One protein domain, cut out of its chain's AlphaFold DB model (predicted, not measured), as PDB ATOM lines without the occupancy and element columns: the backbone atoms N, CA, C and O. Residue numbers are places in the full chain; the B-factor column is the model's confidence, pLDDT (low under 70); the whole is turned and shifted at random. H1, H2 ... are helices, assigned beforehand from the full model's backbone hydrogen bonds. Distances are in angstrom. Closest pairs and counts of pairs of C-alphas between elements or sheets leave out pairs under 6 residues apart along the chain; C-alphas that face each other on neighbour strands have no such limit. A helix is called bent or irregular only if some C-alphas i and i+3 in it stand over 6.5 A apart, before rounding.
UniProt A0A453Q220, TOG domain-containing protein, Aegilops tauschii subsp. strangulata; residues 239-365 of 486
ATOM      1  N   ILE A 239     -13.883 -81.177  52.886       89.69
ATOM      2  CA  ILE A 239     -14.914 -80.866  53.880       89.69
ATOM      3  C   ILE A 239     -15.411 -79.417  53.769       89.69
ATOM      4  O   ILE A 239     -16.601 -79.170  53.941       89.69
ATOM      5  N   ASP A 240     -14.541 -78.479  53.388       87.88
ATOM      6  CA  ASP A 240     -14.886 -77.061  53.224       87.88
ATOM      7  C   ASP A 240     -15.939 -76.847  52.135       87.88
ATOM      8  O   ASP A 240     -16.851 -76.039  52.302       87.88
ATOM      9  N   SER A 241     -15.846 -77.627  51.057       90.50
ATOM     10  CA  SER A 241     -16.781 -77.604  49.928       90.50
ATOM     11  C   SER A 241     -18.088 -78.330  50.259       90.50
ATOM     12  O   SER A 241     -19.163 -77.969  49.779       90.50
ATOM     13  N   LEU A 242     -18.010 -79.366  51.100       93.06
ATOM     14  CA  LEU A 242     -19.156 -80.180  51.507       93.06
ATOM     15  C   LEU A 242     -19.997 -79.503  52.597       93.06
ATOM     16  O   LEU A 242     -21.217 -79.653  52.602       93.06
ATOM     17  N   LEU A 243     -19.387 -78.740  53.508       93.00
ATOM     18  CA  LEU A 243     -20.062 -78.118  54.652       93.00
ATOM     19  C   LEU A 243     -21.293 -77.263  54.281       93.00
ATOM     20  O   LEU A 243     -22.345 -77.477  54.892       93.00
ATOM     21  N   PRO A 244     -21.238 -76.354  53.285       92.88
ATOM     22  CA  PRO A 244     -22.417 -75.612  52.831       92.88
ATOM     23  C   PRO A 244     -23.561 -76.531  52.385       92.88
ATOM     24  O   PRO A 244     -24.726 -76.302  52.721       92.88
ATOM     25  N   ALA A 245     -23.229 -77.602  51.665       94.50
ATOM     26  CA  ALA A 245     -24.200 -78.560  51.161       94.50
ATOM     27  C   ALA A 245     -24.794 -79.432  52.276       94.50
ATOM     28  O   ALA A 245     -25.995 -79.717  52.268       94.50
ATOM     29  N   LEU A 246     -23.992 -79.813  53.273       95.81
ATOM     30  CA  LEU A 246     -24.446 -80.558  54.449       95.81
ATOM     31  C   LEU A 246     -25.358 -79.710  55.339       95.81
ATOM     32  O   LEU A 246     -26.396 -80.197  55.787       95.81
ATOM     33  N   LEU A 247     -25.015 -78.435  55.546       94.50
ATOM     34  CA  LEU A 247     -25.861 -77.462  56.241       94.50
ATOM     35  C   LEU A 247     -27.230 -77.341  55.576       94.50
ATOM     36  O   LEU A 247     -28.259 -77.495  56.234       94.50
ATOM     37  N   ARG A 248     -27.234 -77.123  54.259       94.38
ATOM     38  CA  ARG A 248     -28.466 -77.032  53.479       94.38
ATOM     39  C   ARG A 248     -29.274 -78.327  53.539       94.38
ATOM     40  O   ARG A 248     -30.485 -78.287  53.735       94.38
ATOM     41  N   SER A 249     -28.603 -79.474  53.458       95.25
ATOM     42  CA  SER A 249     -29.248 -80.782  53.586       95.25
ATOM     43  C   SER A 249     -29.909 -80.952  54.959       95.25
ATOM     44  O   SER A 249     -31.054 -81.386  55.030       95.25
ATOM     45  N   LEU A 250     -29.254 -80.571  56.062       94.38
ATOM     46  CA  LEU A 250     -29.857 -80.652  57.402       94.38
ATOM     47  C   LEU A 250     -31.113 -79.784  57.549       94.38
ATOM     48  O   LEU A 250     -32.041 -80.183  58.260       94.38
ATOM     49  N   ASP A 251     -31.131 -78.622  56.895       92.19
ATOM     50  CA  ASP A 251     -32.249 -77.680  56.939       92.19
ATOM     51  C   ASP A 251     -33.443 -78.147  56.096       92.19
ATOM     52  O   ASP A 251     -34.593 -78.011  56.521       92.19
ATOM     53  N   GLU A 252     -33.190 -78.744  54.931       91.75
ATOM     54  CA  GLU A 252     -34.246 -79.238  54.043       91.75
ATOM     55  C   GLU A 252     -34.836 -80.582  54.506       91.75
ATOM     56  O   GLU A 252     -36.033 -80.844  54.329       91.75
ATOM     57  N   GLN A 253     -34.031 -81.444  55.136       91.81
ATOM     58  CA  GLN A 253     -34.492 -82.762  55.564       91.81
ATOM     59  C   GLN A 253     -35.373 -82.692  56.818       91.81
ATOM     60  O   GLN A 253     -34.932 -82.348  57.911       91.81
ATOM     61  N   LYS A 254     -36.630 -83.133  56.696       88.00
ATOM     62  CA  LYS A 254     -37.570 -83.251  57.832       88.00
ATOM     63  C   LYS A 254     -37.454 -84.585  58.574       88.00
ATOM     64  O   LYS A 254     -37.781 -84.671  59.755       88.00
ATOM     65  N   SER A 255     -36.997 -85.629  57.883       89.31
ATOM     66  CA  SER A 255     -36.889 -86.982  58.433       89.31
ATOM     67  C   SER A 255     -35.712 -87.088  59.410       89.31
ATOM     68  O   SER A 255     -34.581 -86.781  59.023       89.31
ATOM     69  N   PRO A 256     -35.914 -87.599  60.642       89.50
ATOM     70  CA  PRO A 256     -34.810 -87.828  61.568       89.50
ATOM     71  C   PRO A 256     -33.816 -88.864  61.028       89.50
ATOM     72  O   PRO A 256     -32.629 -88.759  61.307       89.50
ATOM     73  N   LYS A 257     -34.268 -89.832  60.216       89.81
ATOM     74  CA  LYS A 257     -33.382 -90.825  59.589       89.81
ATOM     75  C   LYS A 257     -32.430 -90.181  58.579       89.81
ATOM     76  O   LYS A 257     -31.244 -90.480  58.604       89.81
ATOM     77  N   SER A 258     -32.923 -89.258  57.749       91.38
ATOM     78  CA  SER A 258     -32.061 -88.520  56.812       91.38
ATOM     79  C   SER A 258     -31.086 -87.608  57.540       91.38
ATOM     80  O   SER A 258     -29.921 -87.559  57.168       91.38
ATOM     81  N   LYS A 259     -31.529 -86.927  58.607       94.12
ATOM     82  CA  LYS A 259     -30.628 -86.114  59.436       94.12
ATOM     83  C   LYS A 259     -29.505 -86.953  60.044       94.12
ATOM     84  O   LYS A 259     -28.361 -86.526  59.993       94.12
ATOM     85  N   LEU A 260     -29.808 -88.152  60.549       94.06
ATOM     86  CA  LEU A 260     -28.784 -89.086  61.032       94.06
ATOM     87  C   LEU A 260     -27.791 -89.455  59.926       94.06
ATOM     88  O   LEU A 260     -26.594 -89.318  60.136       94.06
ATOM     89  N   ALA A 261     -28.274 -89.810  58.733       94.69
ATOM     90  CA  ALA A 261     -27.396 -90.136  57.609       94.69
ATOM     91  C   ALA A 261     -26.479 -88.965  57.203       94.69
ATOM     92  O   ALA A 261     -25.318 -89.184  56.868       94.69
ATOM     93  N   ILE A 262     -26.971 -87.721  57.269       96.00
ATOM     94  CA  ILE A 262     -26.151 -86.524  57.021       96.00
ATOM     95  C   ILE A 262     -25.065 -86.377  58.093       96.00
ATOM     96  O   ILE A 262     -23.917 -86.088  57.761       96.00
ATOM     97  N   LEU A 263     -25.405 -86.587  59.368       95.12
ATOM     98  CA  LEU A 263     -24.442 -86.524  60.471       95.12
ATOM     99  C   LEU A 263     -23.386 -87.630  60.376       95.12
ATOM    100  O   LEU A 263     -22.205 -87.353  60.570       95.12
ATOM    101  N   ASP A 264     -23.790 -88.852  60.031       94.12
ATOM    102  CA  ASP A 264     -22.879 -89.985  59.839       94.12
ATOM    103  C   ASP A 264     -21.926 -89.738  58.664       94.12
ATOM    104  O   ASP A 264     -20.718 -89.961  58.775       94.12
ATOM    105  N   PHE A 265     -22.446 -89.198  57.558       95.25
ATOM    106  CA  PHE A 265     -21.636 -88.805  56.410       95.25
ATOM    107  C   PHE A 265     -20.649 -87.678  56.755       95.25
ATOM    108  O   PHE A 265     -19.468 -87.744  56.402       95.25
ATOM    109  N   ALA A 266     -21.104 -86.653  57.482       94.38
ATOM    110  CA  ALA A 266     -20.257 -85.548  57.918       94.38
ATOM    111  C   ALA A 266     -19.139 -86.040  58.846       94.38
ATOM    112  O   ALA A 266     -17.977 -85.707  58.636       94.38
ATOM    113  N   LYS A 267     -19.468 -86.902  59.818       92.81
ATOM    114  CA  LYS A 267     -18.494 -87.554  60.702       92.81
ATOM    115  C   LYS A 267     -17.419 -88.283  59.895       92.81
ATOM    116  O   LYS A 267     -16.236 -88.071  60.142       92.81
ATOM    117  N   ALA A 268     -17.816 -89.127  58.941       92.06
ATOM    118  CA  ALA A 268     -16.871 -89.855  58.094       92.06
ATOM    119  C   ALA A 268     -15.965 -88.898  57.297       92.06
ATOM    120  O   ALA A 268     -14.762 -89.134  57.180       92.06
ATOM    121  N   SER A 269     -16.529 -87.784  56.822       90.56
ATOM    122  CA  SER A 269     -15.789 -86.742  56.102       90.56
ATOM    123  C   SER A 269     -14.770 -86.025  57.000       90.56
ATOM    124  O   SER A 269     -13.634 -85.832  56.580       90.56
ATOM    125  N   PHE A 270     -15.121 -85.701  58.252       88.81
ATOM    126  CA  PHE A 270     -14.183 -85.109  59.216       88.81
ATOM    127  C   PHE A 270     -13.052 -86.064  59.595       88.81
ATOM    128  O   PHE A 270     -11.900 -85.648  59.633       88.81
ATOM    129  N   VAL A 271     -13.339 -87.348  59.835       87.50
ATOM    130  CA  VAL A 271     -12.297 -88.344  60.156       87.50
ATOM    131  C   VAL A 271     -11.241 -88.406  59.048       87.50
ATOM    132  O   VAL A 271     -10.046 -88.463  59.333       87.50
ATOM    133  N   LYS A 272     -11.659 -88.310  57.782       84.38
ATOM    134  CA  LYS A 272     -10.741 -88.288  56.637       84.38
ATOM    135  C   LYS A 272      -9.778 -87.091  56.661       84.38
ATOM    136  O   LYS A 272      -8.635 -87.245  56.238       84.38
ATOM    137  N   CYS A 273     -10.179 -85.945  57.216       77.00
ATOM    138  CA  CYS A 273      -9.310 -84.771  57.345       77.00
ATOM    139  C   CYS A 273      -8.075 -85.025  58.218       77.00
ATOM    140  O   CYS A 273      -7.045 -84.422  57.958       77.00
ATOM    141  N   THR A 274      -8.119 -85.948  59.187       67.88
ATOM    142  CA  THR A 274      -6.896 -86.319  59.935       67.88
ATOM    143  C   THR A 274      -5.889 -87.114  59.125       67.88
ATOM    144  O   THR A 274      -4.699 -87.082  59.423       67.88
ATOM    145  N   VAL A 275      -6.355 -87.845  58.114       60.22
ATOM    146  CA  VAL A 275      -5.500 -88.676  57.259       60.22
ATOM    147  C   VAL A 275      -4.866 -87.824  56.155       60.22
ATOM    148  O   VAL A 275      -3.735 -88.072  55.742       60.22
ATOM    149  N   SER A 276      -5.577 -86.793  55.701       58.06
ATOM    150  CA  SER A 276      -5.095 -85.802  54.742       58.06
ATOM    151  C   SER A 276      -4.440 -84.641  55.497       58.06
ATOM    152  O   SER A 276      -5.141 -83.743  55.946       58.06
ATOM    153  N   SER A 277      -3.110 -84.688  55.653       49.88
ATOM    154  CA  SER A 277      -2.238 -83.739  56.385       49.88
ATOM    155  C   SER A 277      -2.213 -82.295  55.828       49.88
ATOM    156  O   SER A 277      -1.170 -81.635  55.831       49.88
ATOM    157  N   ASP A 278      -3.342 -81.787  55.352       51.44
ATOM    158  CA  ASP A 278      -3.491 -80.421  54.881       51.44
ATOM    159  C   ASP A 278      -3.882 -79.530  56.065       51.44
ATOM    160  O   ASP A 278      -4.799 -79.827  56.828       51.44
ATOM    161  N   ILE A 279      -3.154 -78.430  56.257       53.44
ATOM    162  CA  ILE A 279      -3.514 -77.409  57.244       53.44
ATOM    163  C   ILE A 279      -4.741 -76.686  56.689       53.44
ATOM    164  O   ILE A 279      -4.619 -75.868  55.778       53.44
ATOM    165  N   TYR A 280      -5.923 -77.011  57.209       59.16
ATOM    166  CA  TYR A 280      -7.170 -76.401  56.762       59.16
ATOM    167  C   TYR A 280      -7.274 -74.973  57.318       59.16
ATOM    168  O   TYR A 280      -7.328 -74.796  58.540       59.16
ATOM    169  N   PRO A 281      -7.306 -73.928  56.471       56.50
ATOM    170  CA  PRO A 281      -7.700 -72.608  56.933       56.50
ATOM    171  C   PRO A 281      -9.158 -72.703  57.394       56.50
ATOM    172  O   PRO A 281     -10.016 -73.127  56.624       56.50
ATOM    173  N   GLY A 282      -9.425 -72.362  58.658       62.88
ATOM    174  CA  GLY A 282     -10.718 -72.608  59.305       62.88
ATOM    175  C   GLY A 282     -11.916 -72.260  58.415       62.88
ATOM    176  O   GLY A 282     -12.080 -71.112  57.995       62.88
ATOM    177  N   SER A 283     -12.753 -73.261  58.122       73.50
ATOM    178  CA  SER A 283     -13.911 -73.091  57.245       73.50
ATOM    179  C   SER A 283     -14.871 -72.029  57.781       73.50
ATOM    180  O   SER A 283     -15.335 -72.092  58.925       73.50
ATOM    181  N   SER A 284     -15.258 -71.085  56.919       83.31
ATOM    182  CA  SER A 284     -16.277 -70.070  57.225       83.31
ATOM    183  C   SER A 284     -17.643 -70.686  57.560       83.31
ATOM    184  O   SER A 284     -18.450 -70.072  58.262       83.31
ATOM    185  N   PHE A 285     -17.881 -71.927  57.128       87.88
ATOM    186  CA  PHE A 285     -19.111 -72.676  57.369       87.88
ATOM    187  C   PHE A 285     -19.053 -73.567  58.613       87.88
ATOM    188  O   PHE A 285     -20.087 -74.103  59.021       87.88
ATOM    189  N   LEU A 286     -17.897 -73.667  59.285       89.50
ATOM    190  CA  LEU A 286     -17.768 -74.470  60.497       89.50
ATOM    191  C   LEU A 286     -18.612 -73.909  61.649       89.50
ATOM    192  O   LEU A 286     -19.346 -74.650  62.293       89.50
ATOM    193  N   LYS A 287     -18.574 -72.595  61.898       91.19
ATOM    194  CA  LYS A 287     -19.380 -71.977  62.970       91.19
ATOM    195  C   LYS A 287     -20.892 -72.184  62.764       91.19
ATOM    196  O   LYS A 287     -21.547 -72.623  63.712       91.19
ATOM    197  N   PRO A 288     -21.467 -71.939  61.566       92.88
ATOM    198  CA  PRO A 288     -22.851 -72.314  61.276       92.88
ATOM    199  C   PRO A 288     -23.141 -73.802  61.506       92.88
ATOM    200  O   PRO A 288     -24.178 -74.135  62.081       92.88
ATOM    201  N   TRP A 289     -22.226 -74.693  61.110       94.12
ATOM    202  CA  TRP A 289     -22.356 -76.136  61.326       94.12
ATOM    203  C   TRP A 289     -22.435 -76.495  62.813       94.12
ATOM    204  O   TRP A 289     -23.384 -77.159  63.234       94.12
ATOM    205  N   LEU A 290     -21.522 -75.974  63.635       92.50
ATOM    206  CA  LEU A 290     -21.541 -76.150  65.091       92.50
ATOM    207  C   LEU A 290     -22.824 -75.591  65.726       92.50
ATOM    208  O   LEU A 290     -23.428 -76.231  66.594       92.50
ATOM    209  N   GLY A 291     -23.291 -74.435  65.246       92.56
ATOM    210  CA  GLY A 291     -24.577 -73.856  65.633       92.56
ATOM    211  C   GLY A 291     -25.742 -74.811  65.374       92.56
ATOM    212  O   GLY A 291     -26.548 -75.068  66.270       92.56
ATOM    213  N   LYS A 292     -25.803 -75.411  64.180       93.75
ATOM    214  CA  LYS A 292     -26.839 -76.394  63.829       93.75
ATOM    215  C   LYS A 292     -26.748 -77.668  64.667       93.75
ATOM    216  O   LYS A 292     -27.780 -78.129  65.151       93.75
ATOM    217  N   LEU A 293     -25.552 -78.209  64.908       93.19
ATOM    218  CA  LEU A 293     -25.381 -79.375  65.784       93.19
ATOM    219  C   LEU A 293     -25.837 -79.087  67.219       93.19
ATOM    220  O   LEU A 293     -26.480 -79.926  67.843       93.19
ATOM    221  N   THR A 294     -25.590 -77.879  67.720       92.00
ATOM    222  CA  THR A 294     -26.059 -77.452  69.048       92.00
ATOM    223  C   THR A 294     -27.588 -77.382  69.115       92.00
ATOM    224  O   THR A 294     -28.184 -77.771  70.120       92.00
ATOM    225  N   LEU A 295     -28.255 -76.956  68.035       92.19
ATOM    226  CA  LEU A 295     -29.718 -77.026  67.943       92.19
ATOM    227  C   LEU A 295     -30.216 -78.481  67.932       92.19
ATOM    228  O   LEU A 295     -31.183 -78.793  68.625       92.19
ATOM    229  N   LEU A 296     -29.537 -79.381  67.212       91.06
ATOM    230  CA  LEU A 296     -29.872 -80.813  67.187       91.06
ATOM    231  C   LEU A 296     -29.617 -81.509  68.533       91.06
ATOM    232  O   LEU A 296     -30.357 -82.415  68.907       91.06
ATOM    233  N   PHE A 297     -28.635 -81.056  69.312       90.06
ATOM    234  CA  PHE A 297     -28.411 -81.531  70.680       90.06
ATOM    235  C   PHE A 297     -29.605 -81.240  71.609       90.06
ATOM    236  O   PHE A 297     -29.886 -81.996  72.543       90.06
ATOM    237  N   LYS A 298     -30.366 -80.180  71.322       88.75
ATOM    238  CA  LYS A 298     -31.595 -79.823  72.043       88.75
ATOM    239  C   LYS A 298     -32.862 -80.466  71.465       88.75
ATOM    240  O   LYS A 298     -33.948 -80.221  71.990       88.75
ATOM    241  N   ASP A 299     -32.749 -81.283  70.418       90.25
ATOM    242  CA  ASP A 299     -33.892 -81.927  69.760       90.25
ATOM    243  C   ASP A 299     -34.640 -82.878  70.714       90.25
ATOM    244  O   ASP A 299     -34.118 -83.294  71.739       90.25
ATOM    245  N   ARG A 300     -35.883 -83.267  70.425       87.12
ATOM    246  CA  ARG A 300     -36.602 -84.254  71.256       87.12
ATOM    247  C   ARG A 300     -36.100 -85.682  71.020       87.12
ATOM    248  O   ARG A 300     -36.238 -86.535  71.894       87.12
ATOM    249  N   ASN A 301     -35.518 -85.955  69.856       91.62
ATOM    250  CA  ASN A 301     -35.071 -87.285  69.468       91.62
ATOM    251  C   ASN A 301     -33.696 -87.623  70.066       91.62
ATOM    252  O   ASN A 301     -32.675 -87.074  69.656       91.62
ATOM    253  N   LYS A 302     -33.661 -88.601  70.981       91.81
ATOM    254  CA  LYS A 302     -32.432 -89.059  71.650       91.81
ATOM    255  C   LYS A 302     -31.322 -89.474  70.671       91.81
ATOM    256  O   LYS A 302     -30.175 -89.107  70.894       91.81
ATOM    257  N   LYS A 303     -31.656 -90.153  69.566       92.81
ATOM    258  CA  LYS A 303     -30.659 -90.578  68.567       92.81
ATOM    259  C   LYS A 303     -30.011 -89.385  67.866       92.81
ATOM    260  O   LYS A 303     -28.812 -89.400  67.625       92.81
ATOM    261  N   LEU A 304     -30.791 -88.343  67.560       92.69
ATOM    262  CA  LEU A 304     -30.250 -87.112  66.972       92.69
ATOM    263  C   LEU A 304     -29.375 -86.350  67.964       92.69
ATOM    264  O   LEU A 304     -28.345 -85.825  67.554       92.69
ATOM    265  N   LYS A 305     -29.733 -86.337  69.255       93.00
ATOM    266  CA  LYS A 305     -28.867 -85.754  70.290       93.00
ATOM    267  C   LYS A 305     -27.513 -86.445  70.340       93.00
ATOM    268  O   LYS A 305     -26.490 -85.776  70.305       93.00
ATOM    269  N   GLU A 306     -27.515 -87.775  70.416       92.12
ATOM    270  CA  GLU A 306     -26.291 -88.580  70.466       92.12
ATOM    271  C   GLU A 306     -25.443 -88.365  69.208       92.12
ATOM    272  O   GLU A 306     -24.257 -88.063  69.316       92.12
ATOM    273  N   ALA A 307     -26.058 -88.412  68.023       93.62
ATOM    274  CA  ALA A 307     -25.367 -88.149  66.765       93.62
ATOM    275  C   ALA A 307     -24.805 -86.719  66.683       93.62
ATOM    276  O   ALA A 307     -23.709 -86.524  66.161       93.62
ATOM    277  N   ALA A 308     -25.502 -85.717  67.229       94.19
ATOM    278  CA  ALA A 308     -25.003 -84.346  67.292       94.19
ATOM    279  C   ALA A 308     -23.780 -84.222  68.214       94.19
ATOM    280  O   ALA A 308     -22.812 -83.567  67.840       94.19
ATOM    281  N   VAL A 309     -23.787 -84.887  69.377       92.88
ATOM    282  CA  VAL A 309     -22.620 -84.932  70.278       92.88
ATOM    283  C   VAL A 309     -21.441 -85.610  69.584       92.88
ATOM    284  O   VAL A 309     -20.349 -85.055  69.585       92.88
ATOM    285  N   VAL A 310     -21.660 -86.749  68.918       92.69
ATOM    286  CA  VAL A 310     -20.613 -87.437  68.141       92.69
ATOM    287  C   VAL A 310     -20.093 -86.557  67.000       92.69
ATOM    288  O   VAL A 310     -18.887 -86.510  66.769       92.69
ATOM    289  N   GLY A 311     -20.970 -85.825  66.308       91.25
ATOM    290  CA  GLY A 311     -20.584 -84.866  65.273       91.25
ATOM    291  C   GLY A 311     -19.704 -83.741  65.825       91.25
ATOM    292  O   GLY A 311     -18.646 -83.457  65.266       91.25
ATOM    293  N   LEU A 312     -20.080 -83.159  66.966       90.94
ATOM    294  CA  LEU A 312     -19.302 -82.133  67.668       90.94
ATOM    295  C   LEU A 312     -17.938 -82.671  68.130       90.94
ATOM    296  O   LEU A 312     -16.913 -82.027  67.916       90.94
ATOM    297  N   SER A 313     -17.909 -83.883  68.686       90.38
ATOM    298  CA  SER A 313     -16.678 -84.597  69.039       90.38
ATOM    299  C   SER A 313     -15.784 -84.853  67.827       90.38
ATOM    300  O   SER A 313     -14.569 -84.709  67.926       90.38
ATOM    301  N   SER A 314     -16.366 -85.186  66.671       90.50
ATOM    302  CA  SER A 314     -15.588 -85.450  65.458       90.50
ATOM    303  C   SER A 314     -14.870 -84.205  64.942       90.50
ATOM    304  O   SER A 314     -13.704 -84.296  64.576       90.50
ATOM    305  N   VAL A 315     -15.510 -83.031  65.004       89.62
ATOM    306  CA  VAL A 315     -14.864 -81.758  64.648       89.62
ATOM    307  C   VAL A 315     -13.688 -81.470  65.579       89.62
ATOM    308  O   VAL A 315     -12.617 -81.095  65.104       89.62
ATOM    309  N   TYR A 316     -13.882 -81.681  66.886       87.81
ATOM    310  CA  TYR A 316     -12.841 -81.472  67.891       87.81
ATOM    311  C   TYR A 316     -11.618 -82.362  67.650       87.81
ATOM    312  O   TYR A 316     -10.493 -81.879  67.642       87.81
ATOM    313  N   CYS A 317     -11.835 -83.663  67.444       87.31
ATOM    314  CA  CYS A 317     -10.742 -84.620  67.294       87.31
ATOM    315  C   CYS A 317     -10.056 -84.557  65.931       87.31
ATOM    316  O   CYS A 317      -8.875 -84.887  65.852       87.31
ATOM    317  N   HIS A 318     -10.789 -84.211  64.867       84.44
ATOM    318  CA  HIS A 318     -10.336 -84.508  63.510       84.44
ATOM    319  C   HIS A 318     -10.178 -83.319  62.565       84.44
ATOM    320  O   HIS A 318      -9.634 -83.501  61.478       84.44
ATOM    321  N   TYR A 319     -10.654 -82.131  62.934       83.50
ATOM    322  CA  TYR A 319     -10.683 -81.008  62.000       83.50
ATOM    323  C   TYR A 319     -10.158 -79.710  62.609       83.50
ATOM    324  O   TYR A 319      -9.089 -79.254  62.218       83.50
ATOM    325  N   ASP A 320     -10.870 -79.130  63.577       84.12
ATOM    326  CA  ASP A 320     -10.481 -77.847  64.171       84.12
ATOM    327  C   ASP A 320     -10.893 -77.767  65.653       84.12
ATOM    328  O   ASP A 320     -12.010 -77.334  65.982       84.12
ATOM    329  N   PRO A 321     -10.004 -78.190  66.573       85.31
ATOM    330  CA  PRO A 321     -10.254 -78.083  68.005       85.31
ATOM    331  C   PRO A 321     -10.314 -76.628  68.486       85.31
ATOM    332  O   PRO A 321     -11.083 -76.334  69.400       85.31
ATOM    333  N   GLU A 322      -9.566 -75.694  67.885       84.81
ATOM    334  CA  GLU A 322      -9.516 -74.299  68.341       84.81
ATOM    335  C   GLU A 322     -10.841 -73.579  68.067       84.81
ATOM    336  O   GLU A 322     -11.418 -72.967  68.972       84.81
ATOM    337  N   THR A 323     -11.376 -73.698  66.848       87.44
ATOM    338  CA  THR A 323     -12.686 -73.120  66.515       87.44
ATOM    339  C   THR A 323     -13.797 -73.772  67.331       87.44
ATOM    340  O   THR A 323     -14.727 -73.077  67.751       87.44
ATOM    341  N   MET A 324     -13.696 -75.071  67.619       88.56
ATOM    342  CA  MET A 324     -14.655 -75.777  68.463       88.56
ATOM    343  C   MET A 324     -14.630 -75.283  69.920       88.56
ATOM    344  O   MET A 324     -15.681 -74.963  70.477       88.56
ATOM    345  N   LEU A 325     -13.451 -75.143  70.534       87.19
ATOM    346  CA  LEU A 325     -13.309 -74.589  71.888       87.19
ATOM    347  C   LEU A 325     -13.771 -73.131  71.946       87.19
ATOM    348  O   LEU A 325     -14.529 -72.747  72.839       87.19
ATOM    349  N   SER A 326     -13.382 -72.328  70.954       88.75
ATOM    350  CA  SER A 326     -13.838 -70.947  70.802       88.75
ATOM    351  C   SER A 326     -15.364 -70.867  70.713       88.75
ATOM    352  O   SER A 326     -15.975 -70.057  71.410       88.75
ATOM    353  N   PHE A 327     -15.996 -71.754  69.940       89.06
ATOM    354  CA  PHE A 327     -17.451 -71.847  69.833       89.06
ATOM    355  C   PHE A 327     -18.111 -72.245  71.161       89.06
ATOM    356  O   PHE A 327     -19.064 -71.587  71.575       89.06
ATOM    357  N   ILE A 328     -17.584 -73.245  71.876       88.00
ATOM    358  CA  ILE A 328     -18.109 -73.655  73.190       88.00
ATOM    359  C   ILE A 328     -18.116 -72.476  74.177       88.00
ATOM    360  O   ILE A 328     -19.076 -72.308  74.924       88.00
ATOM    361  N   VAL A 329     -17.077 -71.635  74.163       88.25
ATOM    362  CA  VAL A 329     -16.986 -70.440  75.024       88.25
ATOM    363  C   VAL A 329     -18.012 -69.361  74.650       88.25
ATOM    364  O   VAL A 329     -18.377 -68.555  75.500       88.25
ATOM    365  N   THR A 330     -18.490 -69.328  73.402       88.94
ATOM    366  CA  THR A 330     -19.536 -68.377  72.974       88.94
ATOM    367  C   THR A 330     -20.955 -68.789  73.370       88.94
ATOM    368  O   THR A 330     -21.861 -67.962  73.290       88.94
ATOM    369  N   LEU A 331     -21.162 -70.039  73.798       88.12
ATOM    370  CA  LEU A 331     -22.457 -70.517  74.291       88.12
ATOM    371  C   LEU A 331     -22.754 -69.973  75.697       88.12
ATOM    372  O   LEU A 331     -21.862 -69.524  76.415       88.12
ATOM    373  N   SER A 332     -24.018 -70.037  76.126       87.25
ATOM    374  CA  SER A 332     -24.369 -69.676  77.505       87.25
ATOM    375  C   SER A 332     -23.741 -70.643  78.517       87.25
ATOM    376  O   SER A 332     -23.479 -71.806  78.208       87.25
ATOM    377  N   MET A 333     -23.550 -70.198  79.764       85.56
ATOM    378  CA  MET A 333     -22.908 -71.009  80.812       85.56
ATOM    379  C   MET A 333     -23.609 -72.354  81.063       85.56
ATOM    380  O   MET A 333     -22.955 -73.338  81.410       85.56
ATOM    381  N   GLU A 334     -24.932 -72.407  80.906       86.56
ATOM    382  CA  GLU A 334     -25.700 -73.643  81.078       86.56
ATOM    383  C   GLU A 334     -25.496 -74.597  79.894       86.56
ATOM    384  O   GLU A 334     -25.209 -75.778  80.087       86.56
ATOM    385  N   GLU A 335     -25.558 -74.082  78.663       87.00
ATOM    386  CA  GLU A 335     -25.301 -74.867  77.449       87.00
ATOM    387  C   GLU A 335     -23.869 -75.386  77.405       87.00
ATOM    388  O   GLU A 335     -23.655 -76.553  77.086       87.00
ATOM    389  N   GLN A 336     -22.904 -74.547  77.780       87.38
ATOM    390  CA  GLN A 336     -21.504 -74.919  77.901       87.38
ATOM    391  C   GLN A 336     -21.352 -76.102  78.863       87.38
ATOM    392  O   GLN A 336     -20.795 -77.131  78.491       87.38
ATOM    393  N   LYS A 337     -21.917 -76.021  80.077       88.06
ATOM    394  CA  LYS A 337     -21.861 -77.121  81.056       88.06
ATOM    395  C   LYS A 337     -22.507 -78.401  80.531       88.06
ATOM    396  O   LYS A 337     -21.931 -79.476  80.701       88.06
ATOM    397  N   GLN A 338     -23.687 -78.312  79.921       88.25
ATOM    398  CA  GLN A 338     -24.403 -79.478  79.395       88.25
ATOM    399  C   GLN A 338     -23.652 -80.133  78.234       88.25
ATOM    400  O   GLN A 338     -23.449 -81.348  78.243       88.25
ATOM    401  N   LEU A 339     -23.197 -79.332  77.269       88.38
ATOM    402  CA  LEU A 339     -22.483 -79.822  76.100       88.38
ATOM    403  C   LEU A 339     -21.116 -80.394  76.482       88.38
ATOM    404  O   LEU A 339     -20.790 -81.507  76.079       88.38
ATOM    405  N   THR A 340     -20.346 -79.697  77.321       86.81
ATOM    406  CA  THR A 340     -19.062 -80.200  77.819       86.81
ATOM    407  C   THR A 340     -19.247 -81.500  78.599       86.81
ATOM    408  O   THR A 340     -18.461 -82.419  78.410       86.81
ATOM    409  N   ARG A 341     -20.290 -81.642  79.431       89.31
ATOM    410  CA  ARG A 341     -20.590 -82.919  80.113       89.31
ATOM    411  C   ARG A 341     -20.905 -84.045  79.133       89.31
ATOM    412  O   ARG A 341     -20.458 -85.164  79.362       89.31
ATOM    413  N   ALA A 342     -21.659 -83.765  78.070       88.88
ATOM    414  CA  ALA A 342     -21.995 -84.757  77.056       88.88
ATOM    415  C   ALA A 342     -20.759 -85.183  76.251       88.88
ATOM    416  O   ALA A 342     -20.516 -86.376  76.092       88.88
ATOM    417  N   ILE A 343     -19.934 -84.225  75.813       89.44
ATOM    418  CA  ILE A 343     -18.702 -84.529  75.077       89.44
ATOM    419  C   ILE A 343     -17.674 -85.217  75.982       89.44
ATOM    420  O   ILE A 343     -17.000 -86.129  75.517       89.44
ATOM    421  N   LYS A 344     -17.601 -84.880  77.278       88.94
ATOM    422  CA  LYS A 344     -16.723 -85.551  78.260       88.94
ATOM    423  C   LYS A 344     -16.920 -87.066  78.324       88.94
ATOM    424  O   LYS A 344     -15.970 -87.770  78.646       88.94
ATOM    425  N   GLN A 345     -18.118 -87.568  78.007       87.50
ATOM    426  CA  GLN A 345     -18.380 -89.011  77.941       87.50
ATOM    427  C   GLN A 345     -17.645 -89.693  76.779       87.50
ATOM    428  O   GLN A 345     -17.342 -90.877  76.860       87.50
ATOM    429  N   LEU A 346     -17.369 -88.957  75.700       84.12
ATOM    430  CA  LEU A 346     -16.642 -89.451  74.530       84.12
ATOM    431  C   LEU A 346     -15.160 -89.056  74.568       84.12
ATOM    432  O   LEU A 346     -14.310 -89.808  74.107       84.12
ATOM    433  N   ILE A 347     -14.857 -87.869  75.096       87.94
ATOM    434  CA  ILE A 347     -13.526 -87.258  75.106       87.94
ATOM    435  C   ILE A 347     -13.276 -86.677  76.506       87.94
ATOM    436  O   ILE A 347     -13.646 -85.530  76.770       87.94
ATOM    437  N   PRO A 348     -12.643 -87.431  77.421       84.19
ATOM    438  CA  PRO A 348     -12.465 -87.005  78.811       84.19
ATOM    439  C   PRO A 348     -11.668 -85.700  78.982       84.19
ATOM    440  O   PRO A 348     -11.963 -84.918  79.887       84.19
ATOM    441  N   MET A 349     -10.701 -85.432  78.093       82.12
ATOM    442  CA  MET A 349      -9.782 -84.286  78.206       82.12
ATOM    443  C   MET A 349     -10.391 -82.940  77.793       82.12
ATOM    444  O   MET A 349      -9.868 -81.894  78.152       82.12
ATOM    445  N   ILE A 350     -11.559 -82.924  77.139       84.06
ATOM    446  CA  ILE A 350     -12.151 -81.665  76.651       84.06
ATOM    447  C   ILE A 350     -12.412 -80.643  77.771       84.06
ATOM    448  O   ILE A 350     -12.471 -79.441  77.530       84.06
ATOM    449  N   GLY A 351     -12.600 -81.117  79.008       79.94
ATOM    450  CA  GLY A 351     -12.759 -80.250  80.170       79.94
ATOM    451  C   GLY A 351     -11.511 -79.437  80.484       79.94
ATOM    452  O   GLY A 351     -11.616 -78.220  80.604       79.94
ATOM    453  N   SER A 352     -10.364 -80.108  80.604       85.12
ATOM    454  CA  SER A 352      -9.080 -79.457  80.874       85.12
ATOM    455  C   SER A 352      -8.672 -78.563  79.711       85.12
ATOM    456  O   SER A 352      -8.309 -77.414  79.927       85.12
ATOM    457  N   ASP A 353      -8.864 -79.032  78.475       85.31
ATOM    458  CA  ASP A 353      -8.477 -78.284  77.275       85.31
ATOM    459  C   ASP A 353      -9.264 -76.963  77.151       85.31
ATOM    460  O   ASP A 353      -8.729 -75.929  76.746       85.31
ATOM    461  N   LEU A 354     -10.537 -76.961  77.565       85.12
ATOM    462  CA  LEU A 354     -11.371 -75.760  77.616       85.12
ATOM    463  C   LEU A 354     -10.935 -74.784  78.721       85.12
ATOM    464  O   LEU A 354     -10.968 -73.567  78.515       85.12
ATOM    465  N   GLU A 355     -10.542 -75.296  79.888       84.50
ATOM    466  CA  GLU A 355     -10.018 -74.485  80.993       84.50
ATOM    467  C   GLU A 355      -8.686 -73.831  80.607       84.50
ATOM    468  O   GLU A 355      -8.533 -72.615  80.765       84.50
ATOM    469  N   ASP A 356      -7.779 -74.595  80.001       87.00
ATOM    470  CA  ASP A 356      -6.499 -74.109  79.489       87.00
ATOM    471  C   ASP A 356      -6.701 -73.054  78.396       87.00
ATOM    472  O   ASP A 356      -6.081 -71.988  78.429       87.00
ATOM    473  N   PHE A 357      -7.634 -73.279  77.466       86.12
ATOM    474  CA  PHE A 357      -7.972 -72.308  76.424       86.12
ATOM    475  C   PHE A 357      -8.498 -70.982  77.003       86.12
ATOM    476  O   PHE A 357      -8.102 -69.893  76.568       86.12
ATOM    477  N   LEU A 358      -9.353 -71.040  78.032       84.31
ATOM    478  CA  LEU A 358      -9.837 -69.852  78.742       84.31
ATOM    479  C   LEU A 358      -8.702 -69.115  79.468       84.31
ATOM    480  O   LEU A 358      -8.658 -67.880  79.439       84.31
ATOM    481  N   GLN A 359      -7.775 -69.842  80.095       83.00
ATOM    482  CA  GLN A 359      -6.607 -69.252  80.750       83.00
ATOM    483  C   GLN A 359      -5.681 -68.572  79.737       83.00
ATOM    484  O   GLN A 359      -5.315 -67.409  79.936       83.00
ATOM    485  N   GLN A 360      -5.382 -69.231  78.615       81.38
ATOM    486  CA  GLN A 360      -4.578 -68.675  77.526       81.38
ATOM    487  C   GLN A 360      -5.212 -67.414  76.935       81.38
ATOM    488  O   GLN A 360      -4.524 -66.416  76.712       81.38
ATOM    489  N   ARG A 361      -6.536 -67.398  76.738       75.25
ATOM    490  CA  ARG A 361      -7.247 -66.208  76.251       75.25
ATOM    491  C   ARG A 361      -7.194 -65.057  77.258       75.25
ATOM    492  O   ARG A 361      -6.970 -63.914  76.862       75.25
ATOM    493  N   ARG A 362      -7.325 -65.336  78.561       74.31
ATOM    494  CA  ARG A 362      -7.136 -64.326  79.621       74.31
ATOM    495  C   ARG A 362      -5.710 -63.775  79.655       74.31
ATOM    496  O   ARG A 362      -5.546 -62.599  79.957       74.31
ATOM    497  N   HIS A 363      -4.703 -64.587  79.335       62.47
ATOM    498  CA  HIS A 363      -3.303 -64.153  79.268       62.47
ATOM    499  C   HIS A 363      -3.025 -63.314  78.011       62.47
ATOM    500  O   HIS A 363      -2.376 -62.277  78.118       62.47
ATOM    501  N   LYS A 364      -3.603 -63.669  76.852       60.78
ATOM    502  CA  LYS A 364      -3.535 -62.854  75.621       60.78
ATOM    503  C   LYS A 364      -4.166 -61.464  75.794       60.78
ATOM    504  O   LYS A 364      -3.617 -60.490  75.298       60.78
ATOM    505  N   HIS A 365      -5.272 -61.351  76.534       54.88
ATOM    506  CA  HIS A 365      -5.896 -60.057  76.865       54.88
ATOM    507  C   HIS A 365      -5.196 -59.292  78.005       54.88
ATOM    508  O   HIS A 365      -5.518 -58.130  78.236       54.88
TER     509      HIS A 365
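AT A GLANCE: This is residues 239 to 365 of the 486 residues of the protein "TOG domain-containing protein" of Aegilops tauschii subsp. strangulata (UniProt A0A453Q220). Two helical hairpins, H1 with H2 and H3 with H4, pair up as an up-and-down bundle of four helices, with H2 and H4 side by side. H5 and H6 pack on the bundle, H6 crossing H4, and H7 reaches outward from the end of H6. The printed part has 127 residues with seven named helices, H1 to H7 in order, and no named strand: all helix. It is compact, with a radius of gyration of the C-alphas of 14.3 A, and spans 45 by 35 by 22 A.

HOW THE PARTS SIT: H2, residues 256 to 275, touches H4, residues 302 to 318, the same way at a shallow tilt of 14 degrees; their closest C-alphas, Thr 274 and His 318, are 5.3 A apart. H1, residues 239 to 252, forms a hairpin with H2, opposite ways at 8 degrees, closest at C-alphas 250 and 259, 5.9 A. H3, residues 286 to 297, forms a hairpin with H4, closest at C-alphas 297 and 305, 4.3 A. H4 is the hub: with residues 312 to 316 alone it touches H5, residues 321 to 330, closest at C-alphas 316 and 324, 6.0 A. H6, residues 333 to 344, touches H4 about perpendicular at 79 degrees, with residues 339 to 343 alone, closest at C-alphas 343 and 309, 6.2 A. H7, residues 350 to 364, touches H6 with residues 350 to 351 alone, closest at C-alphas 350 and 344, 6.2 A. H1 and H4 are apart. Every O i to N i+4 pair is within hydrogen-bond range in H3 to H7; H1 has 8 of 10, H2 13 of 16.

IN THESE COORDINATES: H2 is 29.6 A long, H4 24.0 A, H7 20.7 A. H1 begins at C-alpha 239 (-14.914, -80.866, 53.880); H7 ends at C-alpha 364 (-3.535, -62.854, 75.621). H1 is only just irregular: C-alphas 241 and 244 are 6.6 A apart.

THE WHOLE: The C-alphas farthest apart, Ser 255 and His 363, are 45.6 A apart. The printed part has no cut and no long link. Residues 274 to 282 and 363 to 365 have pLDDT under 70.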